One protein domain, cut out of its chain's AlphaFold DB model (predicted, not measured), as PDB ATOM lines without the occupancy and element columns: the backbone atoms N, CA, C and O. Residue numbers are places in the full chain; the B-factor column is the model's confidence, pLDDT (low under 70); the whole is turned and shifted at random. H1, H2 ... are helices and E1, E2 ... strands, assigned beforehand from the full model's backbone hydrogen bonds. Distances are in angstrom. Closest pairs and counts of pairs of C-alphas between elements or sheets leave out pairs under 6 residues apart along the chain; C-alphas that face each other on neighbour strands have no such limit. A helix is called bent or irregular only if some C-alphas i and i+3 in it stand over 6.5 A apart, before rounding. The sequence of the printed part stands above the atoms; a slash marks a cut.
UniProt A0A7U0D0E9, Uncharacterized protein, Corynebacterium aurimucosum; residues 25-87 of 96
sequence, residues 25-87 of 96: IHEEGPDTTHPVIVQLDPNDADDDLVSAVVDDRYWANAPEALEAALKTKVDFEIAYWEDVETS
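This is residues 25 to 87 of the 96 residues of an uncharacterized protein of Corynebacterium aurimucosum (UniProt A0A7U0D0E9). Two long strands, the bent E1 and the nearly as long E3, make a loose frame without pairing with each other; H1 bridges them, the short E2 lies beside E1, and H2 packs on E1 near His 34. Residues 82 to 87, most of them in H3, stick out as a small arm. The printed part has 63 residues, with three named helices and three named strands in the order E1, H1, E2, H2, E3, H3 along the chain, a mixed class of helices and strands with a two-stranded antiparallel sheet, E1 - E2. The whole is only just compact, close to loose, with a radius of gyration of the C-alphas of 12.4 A and spans of 38 by 27 by 20 A.

Residues 25 to 26 pair with residues 73 to 75 of the later strand, antiparallel. E1, residues 32 to 40, is 22.9 A long, begins at C-alpha 32 (-62.554, -66.509, 150.356) and bends by 56 degrees at residue 35. H1 is residues 49 to 54, E2 residues 58 to 60, and H2 residues 63 to 70, 10.2 A long. E3, residues 73 to 80, is 20.0 A long; H3, residues 81 to 85, ends at C-alpha 85 (-54.881, -74.838, 138.018).

E1 and E2 are antiparallel neighbours at 143 degrees, with N 37 and O 59 at 2.8 A. The closest C-alphas of E1 and H1, Leu 40 and Ala 52, are 6.5 A apart; those of H1 and E3, Val 50 and Ile 78, 6.4 A; those of E1 and H2, His 34 and Leu 66, 6.6 A. E1 and E3 are near each other, and E3 pairs with no named strand. H1 and H2 are apart. In H1, H2 and H3 every O i to N i+4 pair is within hydrogen-bond range.

The C-alphas farthest apart, Glu 28 and Asn 43, are 39.0 A apart. The printed part has no cut and no long link. Residues 28 to 29 are under pLDDT 70.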
ATOM      1  N   ILE A  25     -58.007 -62.993 152.774       88.12
ATOM      2  CA  ILE A  25     -57.824 -63.484 154.136       88.12
ATOM      3  C   ILE A  25     -58.661 -62.605 155.066       88.12
ATOM      4  O   ILE A  25     -58.496 -61.379 155.113       88.12
ATOM      5  N   HIS A  26     -59.577 -63.231 155.800       85.69
ATOM      6  CA  HIS A  26     -60.491 -62.552 156.727       85.69
ATOM      7  C   HIS A  26     -59.959 -62.614 158.158       85.69
ATOM      8  O   HIS A  26     -59.313 -63.586 158.536       85.69
ATOM      9  N   GLU A  27     -60.274 -61.607 158.980       79.56
ATOM     10  CA  GLU A  27     -59.897 -61.621 160.409       79.56
ATOM     11  C   GLU A  27     -60.571 -62.773 161.159       79.56
ATOM     12  O   GLU A  27     -59.968 -63.450 161.990       79.56
ATOM     13  N   GLU A  28     -61.844 -62.992 160.838       69.81
ATOM     14  CA  GLU A  28     -62.704 -63.975 161.475       69.81
ATOM     15  C   GLU A  28     -63.472 -64.740 160.395       69.81
ATOM     16  O   GLU A  28     -64.542 -64.324 159.951       69.81
ATOM     17  N   GLY A  29     -62.933 -65.873 159.948       66.12
ATOM     18  CA  GLY A  29     -63.634 -66.754 159.016       66.12
ATOM     19  C   GLY A  29     -62.708 -67.568 158.120       66.12
ATOM     20  O   GLY A  29     -61.492 -67.431 158.209       66.12
ATOM     21  N   PRO A  30     -63.276 -68.453 157.283       80.56
ATOM     22  CA  PRO A  30     -62.522 -69.099 156.220       80.56
ATOM     23  C   PRO A  30     -62.143 -68.077 155.142       80.56
ATOM     24  O   PRO A  30     -62.950 -67.207 154.802       80.56
ATOM     25  N   ASP A  31     -60.946 -68.224 154.580       85.62
ATOM     26  CA  ASP A  31     -60.487 -67.425 153.445       85.62
ATOM     27  C   ASP A  31     -61.451 -67.574 152.265       85.62
ATOM     28  O   ASP A  31     -62.012 -68.652 152.028       85.62
ATOM     29  N   THR A  32     -61.677 -66.484 151.531       83.31
ATOM     30  CA  THR A  32     -62.554 -66.509 150.356       83.31
ATOM     31  C   THR A  32     -61.766 -66.263 149.095       83.31
ATOM     32  O   THR A  32     -60.932 -65.369 149.017       83.31
ATOM     33  N   THR A  33     -62.049 -67.074 148.089       86.44
ATOM     34  CA  THR A  33     -61.281 -67.106 146.856       86.44
ATOM     35  C   THR A  33     -62.147 -66.615 145.710       86.44
ATOM     36  O   THR A  33     -63.247 -67.128 145.501       86.44
ATOM     37  N   HIS A  34     -61.656 -65.618 144.980       86.19
ATOM     38  CA  HIS A  34     -62.405 -64.924 143.941       86.19
ATOM     39  C   HIS A  34     -61.625 -64.939 142.626       86.19
ATOM     40  O   HIS A  34     -60.479 -64.485 142.595       86.19
ATOM     41  N   PRO A  35     -62.224 -65.437 141.533       85.69
ATOM     42  CA  PRO A  35     -61.633 -65.322 140.209       85.69
ATOM     43  C   PRO A  35     -61.655 -63.865 139.751       85.69
ATOM     44  O   PRO A  35     -62.720 -63.235 139.681       85.69
ATOM     45  N   VAL A  36     -60.475 -63.342 139.437       87.81
ATOM     46  CA  VAL A  36     -60.271 -61.994 138.917       87.81
ATOM     47  C   VAL A  36     -59.457 -62.052 137.633       87.81
ATOM     48  O   VAL A  36     -58.688 -62.980 137.407       87.81
ATOM     49  N   ILE A  37     -59.612 -61.053 136.784       87.69
ATOM     50  CA  ILE A  37     -58.709 -60.827 135.665       87.69
ATOM     51  C   ILE A  37     -57.978 -59.524 135.946       87.69
ATOM     52  O   ILE A  37     -58.595 -58.528 136.319       87.69
ATOM     53  N   VAL A  38     -56.659 -59.562 135.840       87.88
ATOM     54  CA  VAL A  38     -55.755 -58.475 136.209       87.88
ATOM     55  C   VAL A  38     -55.130 -57.903 134.944       87.88
ATOM     56  O   VAL A  38     -54.764 -58.655 134.044       87.88
ATOM     57  N   GLN A  39     -55.017 -56.579 134.867       87.56
ATOM     58  CA  GLN A  39     -54.339 -55.881 133.774       87.56
ATOM     59  C   GLN A  39     -52.889 -55.633 134.168       87.56
ATOM     60  O   GLN A  39     -52.622 -54.753 134.987       87.56
ATOM     61  N   LEU A  40     -51.973 -56.404 133.583       84.81
ATOM     62  CA  LEU A  40     -50.534 -56.233 133.771       84.81
ATOM     63  C   LEU A  40     -49.925 -55.495 132.586       84.81
ATOM     64  O   LEU A  40     -50.307 -55.753 131.446       84.81
ATOM     65  N   ASP A  41     -48.978 -54.592 132.821       82.12
ATOM     66  CA  ASP A  41     -48.234 -53.962 131.723       82.12
ATOM     67  C   ASP A  41     -47.070 -54.878 131.291       82.12
ATOM     68  O   ASP A  41     -46.107 -55.039 132.035       82.12
ATOM     69  N   PRO A  42     -47.094 -55.474 130.086       72.56
ATOM     70  CA  PRO A  42     -46.028 -56.346 129.602       72.56
ATOM     71  C   PRO A  42     -44.707 -55.604 129.338       72.56
ATOM     72  O   PRO A  42     -43.683 -56.250 129.106       72.56
ATOM     73  N   ASN A  43     -44.714 -54.268 129.309       75.38
ATOM     74  CA  ASN A  43     -43.517 -53.445 129.136       75.38
ATOM     75  C   ASN A  43     -42.884 -53.036 130.467       75.38
ATOM     76  O   ASN A  43     -41.754 -52.536 130.462       75.38
ATOM     77  N   ASP A  44     -43.582 -53.242 131.581       77.75
ATOM     78  CA  ASP A  44     -43.100 -52.936 132.915       77.75
ATOM     79  C   ASP A  44     -42.800 -54.246 133.654       77.75
ATOM     80  O   ASP A  44     -43.675 -55.034 133.996       77.75
ATOM     81  N   ALA A  45     -41.508 -54.517 133.844       70.69
ATOM     82  CA  ALA A  45     -41.051 -55.749 134.478       70.69
ATOM     83  C   ALA A  45     -41.279 -55.765 136.000       70.69
ATOM     84  O   ALA A  45     -41.084 -56.814 136.611       70.69
ATOM     85  N   ASP A  46     -41.637 -54.623 136.596       75.81
ATOM     86  CA  ASP A  46     -42.015 -54.489 138.005       75.81
ATOM     87  C   ASP A  46     -43.555 -54.565 138.189       75.81
ATOM     88  O   ASP A  46     -44.065 -54.452 139.309       75.81
ATOM     89  N   ASP A  47     -44.316 -54.749 137.102       79.19
ATOM     90  CA  ASP A  47     -45.773 -54.896 137.122       79.19
ATOM     91  C   ASP A  47     -46.168 -56.351 137.427       79.19
ATOM     92  O   ASP A  47     -46.233 -57.223 136.561       79.19
ATOM     93  N   ASP A  48     -46.396 -56.613 138.712       84.38
ATOM     94  CA  ASP A  48     -46.832 -57.899 139.247       84.38
ATOM     95  C   ASP A  48     -48.330 -57.887 139.596       84.38
ATOM     96  O   ASP A  48     -48.938 -56.850 139.868       84.38
ATOM     97  N   LEU A  49     -48.933 -59.075 139.730       85.62
ATOM     98  CA  LEU A  49     -50.336 -59.224 140.151       85.62
ATOM     99  C   LEU A  49     -50.678 -58.435 141.423       85.62
ATOM    100  O   LEU A  49     -51.766 -57.874 141.538       85.62
ATOM    101  N   VAL A  50     -49.757 -58.387 142.390       86.69
ATOM    102  CA  VAL A  50     -49.972 -57.675 143.656       86.69
ATOM    103  C   VAL A  50     -50.059 -56.167 143.425       86.69
ATOM    104  O   VAL A  50     -50.964 -55.536 143.974       86.69
ATOM    105  N   SER A  51     -49.158 -55.582 142.628       85.88
ATOM    106  CA  SER A  51     -49.176 -54.139 142.364       85.88
ATOM    107  C   SER A  51     -50.408 -53.758 141.552       85.88
ATOM    108  O   SER A  51     -51.115 -52.828 141.932       85.88
ATOM    109  N   ALA A  52     -50.761 -54.542 140.534       85.31
ATOM    110  CA  ALA A  52     -51.976 -54.318 139.762       85.31
ATOM    111  C   ALA A  52     -53.259 -54.404 140.614       85.31
ATOM    112  O   ALA A  52     -54.160 -53.586 140.437       85.31
ATOM    113  N   VAL A  53     -53.337 -55.306 141.601       85.00
ATOM    114  CA  VAL A  53     -54.467 -55.332 142.552       85.00
ATOM    115  C   VAL A  53     -54.488 -54.109 143.467       85.00
ATOM    116  O   VAL A  53     -55.560 -53.576 143.748       85.00
ATOM    117  N   VAL A  54     -53.326 -53.652 143.939       85.44
ATOM    118  CA  VAL A  54     -53.223 -52.444 144.777       85.44
ATOM    119  C   VAL A  54     -53.634 -51.188 144.005       85.44
ATOM    120  O   VAL A  54     -54.276 -50.311 144.583       85.44
ATOM    121  N   ASP A  55     -53.321 -51.123 142.712       84.50
ATOM    122  CA  ASP A  55     -53.734 -50.054 141.797       84.50
ATOM    123  C   ASP A  55     -55.175 -50.210 141.268       84.50
ATOM    124  O   ASP A  55     -55.601 -49.438 140.409       84.50
ATOM    125  N   ASP A  56     -55.941 -51.186 141.772       83.62
ATOM    126  CA  ASP A  56     -57.325 -51.475 141.363       83.62
ATOM    127  C   ASP A  56     -57.470 -51.807 139.859       83.62
ATOM    128  O   ASP A  56     -58.518 -51.620 139.243       83.62
ATOM    129  N   ARG A  57     -56.403 -52.339 139.248       84.75
ATOM    130  CA  ARG A  57     -56.326 -52.760 137.838       84.75
ATOM    131  C   ARG A  57     -56.769 -54.212 137.649       84.75
ATOM    132  O   ARG A  57     -56.078 -55.018 137.027       84.75
ATOM    133  N   TYR A  58     -57.921 -54.573 138.206       87.50
ATOM    134  CA  TYR A  58     -58.481 -55.919 138.090       87.50
ATOM    135  C   TYR A  58     -60.011 -55.891 138.033       87.50
ATOM    136  O   TYR A  58     -60.649 -54.951 138.499       87.50
ATOM    137  N   TRP A  59     -60.621 -56.943 137.490       84.75
ATOM    138  CA  TRP A  59     -62.068 -57.135 137.538       84.75
ATOM    139  C   TRP A  59     -62.430 -58.552 137.961       84.75
ATOM    140  O   TRP A  59     -61.838 -59.530 137.519       84.75
ATOM    141  N   ALA A  60     -63.434 -58.671 138.826       84.38
ATOM    142  CA  ALA A  60     -63.983 -59.954 139.240       84.38
ATOM    143  C   ALA A  60     -65.211 -60.312 138.405       84.38
ATOM    144  O   ALA A  60     -66.012 -59.442 138.061       84.38
ATOM    145  N   ASN A  61     -65.426 -61.606 138.176       79.38
ATOM    146  CA  ASN A  61     -66.681 -62.078 137.582       79.38
ATOM    147  C   ASN A  61     -67.882 -61.854 138.532       79.38
ATOM    148  O   ASN A  61     -69.005 -61.620 138.094       79.38
ATOM    149  N   ALA A  62     -67.641 -61.887 139.849       81.81
ATOM    150  CA  ALA A  62     -68.641 -61.660 140.894       81.81
ATOM    151  C   ALA A  62     -68.255 -60.458 141.788       81.81
ATOM    152  O   ALA A  62     -67.831 -60.658 142.931       81.81
ATOM    153  N   PRO A  63     -68.399 -59.209 141.300       79.50
ATOM    154  CA  PRO A  63     -67.945 -58.019 142.020       79.50
ATOM    155  C   PRO A  63     -68.646 -57.840 143.372       79.50
ATOM    156  O   PRO A  63     -67.986 -57.525 144.352       79.50
ATOM    157  N   GLU A  64     -69.942 -58.152 143.483       83.12
ATOM    158  CA  GLU A  64     -70.687 -58.015 144.746       83.12
ATOM    159  C   GLU A  64     -70.142 -58.926 145.863       83.12
ATOM    160  O   GLU A  64     -70.081 -58.532 147.032       83.12
ATOM    161  N   ALA A  65     -69.738 -60.152 145.509       81.81
ATOM    162  CA  ALA A  65     -69.162 -61.110 146.452       81.81
ATOM    163  C   ALA A  65     -67.753 -60.686 146.877       81.81
ATOM    164  O   ALA A  65     -67.399 -60.802 148.054       81.81
ATOM    165  N   LEU A  66     -66.978 -60.150 145.931       84.12
ATOM    166  CA  LEU A  66     -65.659 -59.610 146.205       84.12
ATOM    167  C   LEU A  66     -65.741 -58.367 147.100       84.12
ATOM    168  O   LEU A  66     -65.054 -58.303 148.111       84.12
ATOM    169  N   GLU A  67     -66.610 -57.405 146.793       85.12
ATOM    170  CA  GLU A  67     -66.807 -56.197 147.602       85.12
ATOM    171  C   GLU A  67     -67.253 -56.529 149.031       85.12
ATOM    172  O   GLU A  67     -66.843 -55.871 149.989       85.12
ATOM    173  N   ALA A  68     -68.091 -57.555 149.200       83.75
ATOM    174  CA  ALA A  68     -68.470 -58.044 150.521       83.75
ATOM    175  C   ALA A  68     -67.268 -58.630 151.277       83.75
ATOM    176  O   ALA A  68     -67.095 -58.324 152.456       83.75
ATOM    177  N   ALA A  69     -66.428 -59.415 150.601       82.62
ATOM    178  CA  ALA A  69     -65.216 -59.989 151.174       82.62
ATOM    179  C   ALA A  69     -64.151 -58.921 151.494       82.62
ATOM    180  O   ALA A  69     -63.512 -58.977 152.541       82.62
ATOM    181  N   LEU A  70     -64.000 -57.897 150.653       82.94
ATOM    182  CA  LEU A  70     -63.060 -56.797 150.874       82.94
ATOM    183  C   LEU A  70     -63.383 -55.978 152.133       82.94
ATOM    184  O   LEU A  70     -62.480 -55.399 152.726       82.94
ATOM    185  N   LYS A  71     -64.644 -55.951 152.590       85.00
ATOM    186  CA  LYS A  71     -65.034 -55.252 153.832       85.00
ATOM    187  C   LYS A  71     -64.463 -55.887 155.097       85.00
ATOM    188  O   LYS A  71     -64.305 -55.187 156.093       85.00
ATOM    189  N   THR A  72     -64.202 -57.190 155.071       82.44
ATOM    190  CA  THR A  72     -63.672 -57.974 156.200       82.44
ATOM    191  C   THR A  72     -62.239 -58.448 155.957       82.44
ATOM    192  O   THR A  72     -61.709 -59.241 156.736       82.44
ATOM    193  N   LYS A  73     -61.612 -57.948 154.886       84.62
ATOM    194  CA  LYS A  73     -60.235 -58.241 154.500       84.62
ATOM    195  C   LYS A  73     -59.255 -57.747 155.562       84.62
ATOM    196  O   LYS A  73     -59.220 -56.558 155.874       84.62
ATOM    197  N   VAL A  74     -58.408 -58.657 156.028       87.25
ATOM    198  CA  VAL A  74     -57.183 -58.343 156.779       87.25
ATOM    199  C   VAL A  74     -55.995 -58.316 155.841       87.25
ATOM    200  O   VAL A  74     -55.187 -57.393 155.894       87.25
ATOM    201  N   ASP A  75     -55.922 -59.307 154.958       89.31
ATOM    202  CA  ASP A  75     -54.855 -59.433 153.981       89.31
ATOM    203  C   ASP A  75     -55.376 -60.094 152.703       89.31
ATOM    204  O   ASP A  75     -56.530 -60.528 152.624       89.31
ATOM    205  N   PHE A  76     -54.556 -60.127 151.664       88.31
ATOM    206  CA  PHE A  76     -54.889 -60.814 150.429       88.31
ATOM    207  C   PHE A  76     -53.669 -61.467 149.811       88.31
ATOM    208  O   PHE A  76     -52.558 -60.950 149.861       88.31
ATOM    209  N   GLU A  77     -53.926 -62.574 149.140       89.62
ATOM    210  CA  GLU A  77     -52.972 -63.243 148.282       89.62
ATOM    211  C   GLU A  77     -53.543 -63.268 146.873       89.62
ATOM    212  O   GLU A  77     -54.749 -63.429 146.679       89.62
ATOM    213  N   ILE A  78     -52.685 -63.106 145.874       89.19
ATOM    214  CA  ILE A  78     -53.078 -63.266 144.481       89.19
ATOM    215  C   ILE A  78     -52.074 -64.151 143.757       89.19
ATOM    216  O   ILE A  78     -50.865 -63.999 143.923       89.19
ATOM    217  N   ALA A  79     -52.595 -65.088 142.972       89.12
ATOM    218  CA  ALA A  79     -51.804 -66.033 142.199       89.12
ATOM    219  C   ALA A  79     -52.343 -66.153 140.772       89.12
ATOM    220  O   ALA A  79     -53.549 -66.027 140.549       89.12
ATOM    221  N   TYR A  80     -51.452 -66.425 139.819       86.88
ATOM    222  CA  TYR A  80     -51.825 -66.704 138.434       86.88
ATOM    223  C   TYR A  80     -52.739 -67.928 138.368       86.88
ATOM    224  O   TYR A  80     -52.486 -68.930 139.039       86.88
ATOM    225  N   TRP A  81     -53.789 -67.871 137.546       84.81
ATOM    226  CA  TRP A  81     -54.683 -69.014 137.364       84.81
ATOM    227  C   TRP A  81     -53.919 -70.250 136.878       84.81
ATOM    228  O   TRP A  81     -54.174 -71.337 137.382       84.81
ATOM    229  N   GLU A  82     -52.928 -70.084 135.996       80.38
ATOM    230  CA  GLU A  82     -52.075 -71.181 135.512       80.38
ATOM    231  C   GLU A  82     -51.344 -71.917 136.652       80.38
ATOM    232  O   GLU A  82     -51.270 -73.146 136.653       80.38
ATOM    233  N   ASP A  83     -50.856 -71.189 137.661       81.69
ATOM    234  CA  ASP A  83     -50.247 -71.792 138.851       81.69
ATOM    235  C   ASP A  83     -51.301 -72.508 139.709       81.69
ATOM    236  O   ASP A  83     -51.093 -73.639 140.166       81.69
ATOM    237  N   VAL A  84     -52.463 -71.872 139.905       78.12
ATOM    238  CA  VAL A  84     -53.543 -72.418 140.737       78.12
ATOM    239  C   VAL A  84     -54.192 -73.645 140.095       78.12
ATOM    240  O   VAL A  84     -54.546 -74.571 140.820       78.12
ATOM    241  N   GLU A  85     -54.282 -73.724 138.768       78.12
ATOM    242  CA  GLU A  85     -54.881 -74.838 138.018       78.12
ATOM    243  C   GLU A  85     -54.292 -76.194 138.433       78.12
ATOM    244  O   GLU A  85     -55.012 -77.185 138.569       78.12
ATOM    245  N   THR A  86     -52.993 -76.233 138.737       74.25
ATOM    246  CA  THR A  86     -52.304 -77.458 139.173       74.25
ATOM    247  C   THR A  86     -52.716 -77.945 140.566       74.25
ATOM    248  O   THR A  86     -52.557 -79.126 140.885       74.25
ATOM    249  N   SER A  87     -53.249 -77.051 141.399       72.62
ATOM    250  CA  SER A  87     -53.634 -77.305 142.792       72.62
ATOM    251  C   SER A  87     -55.147 -77.249 143.024       72.62
ATOM    252  O   SER A  87     -55.635 -77.736 144.046       72.62
TER     253      SER A  87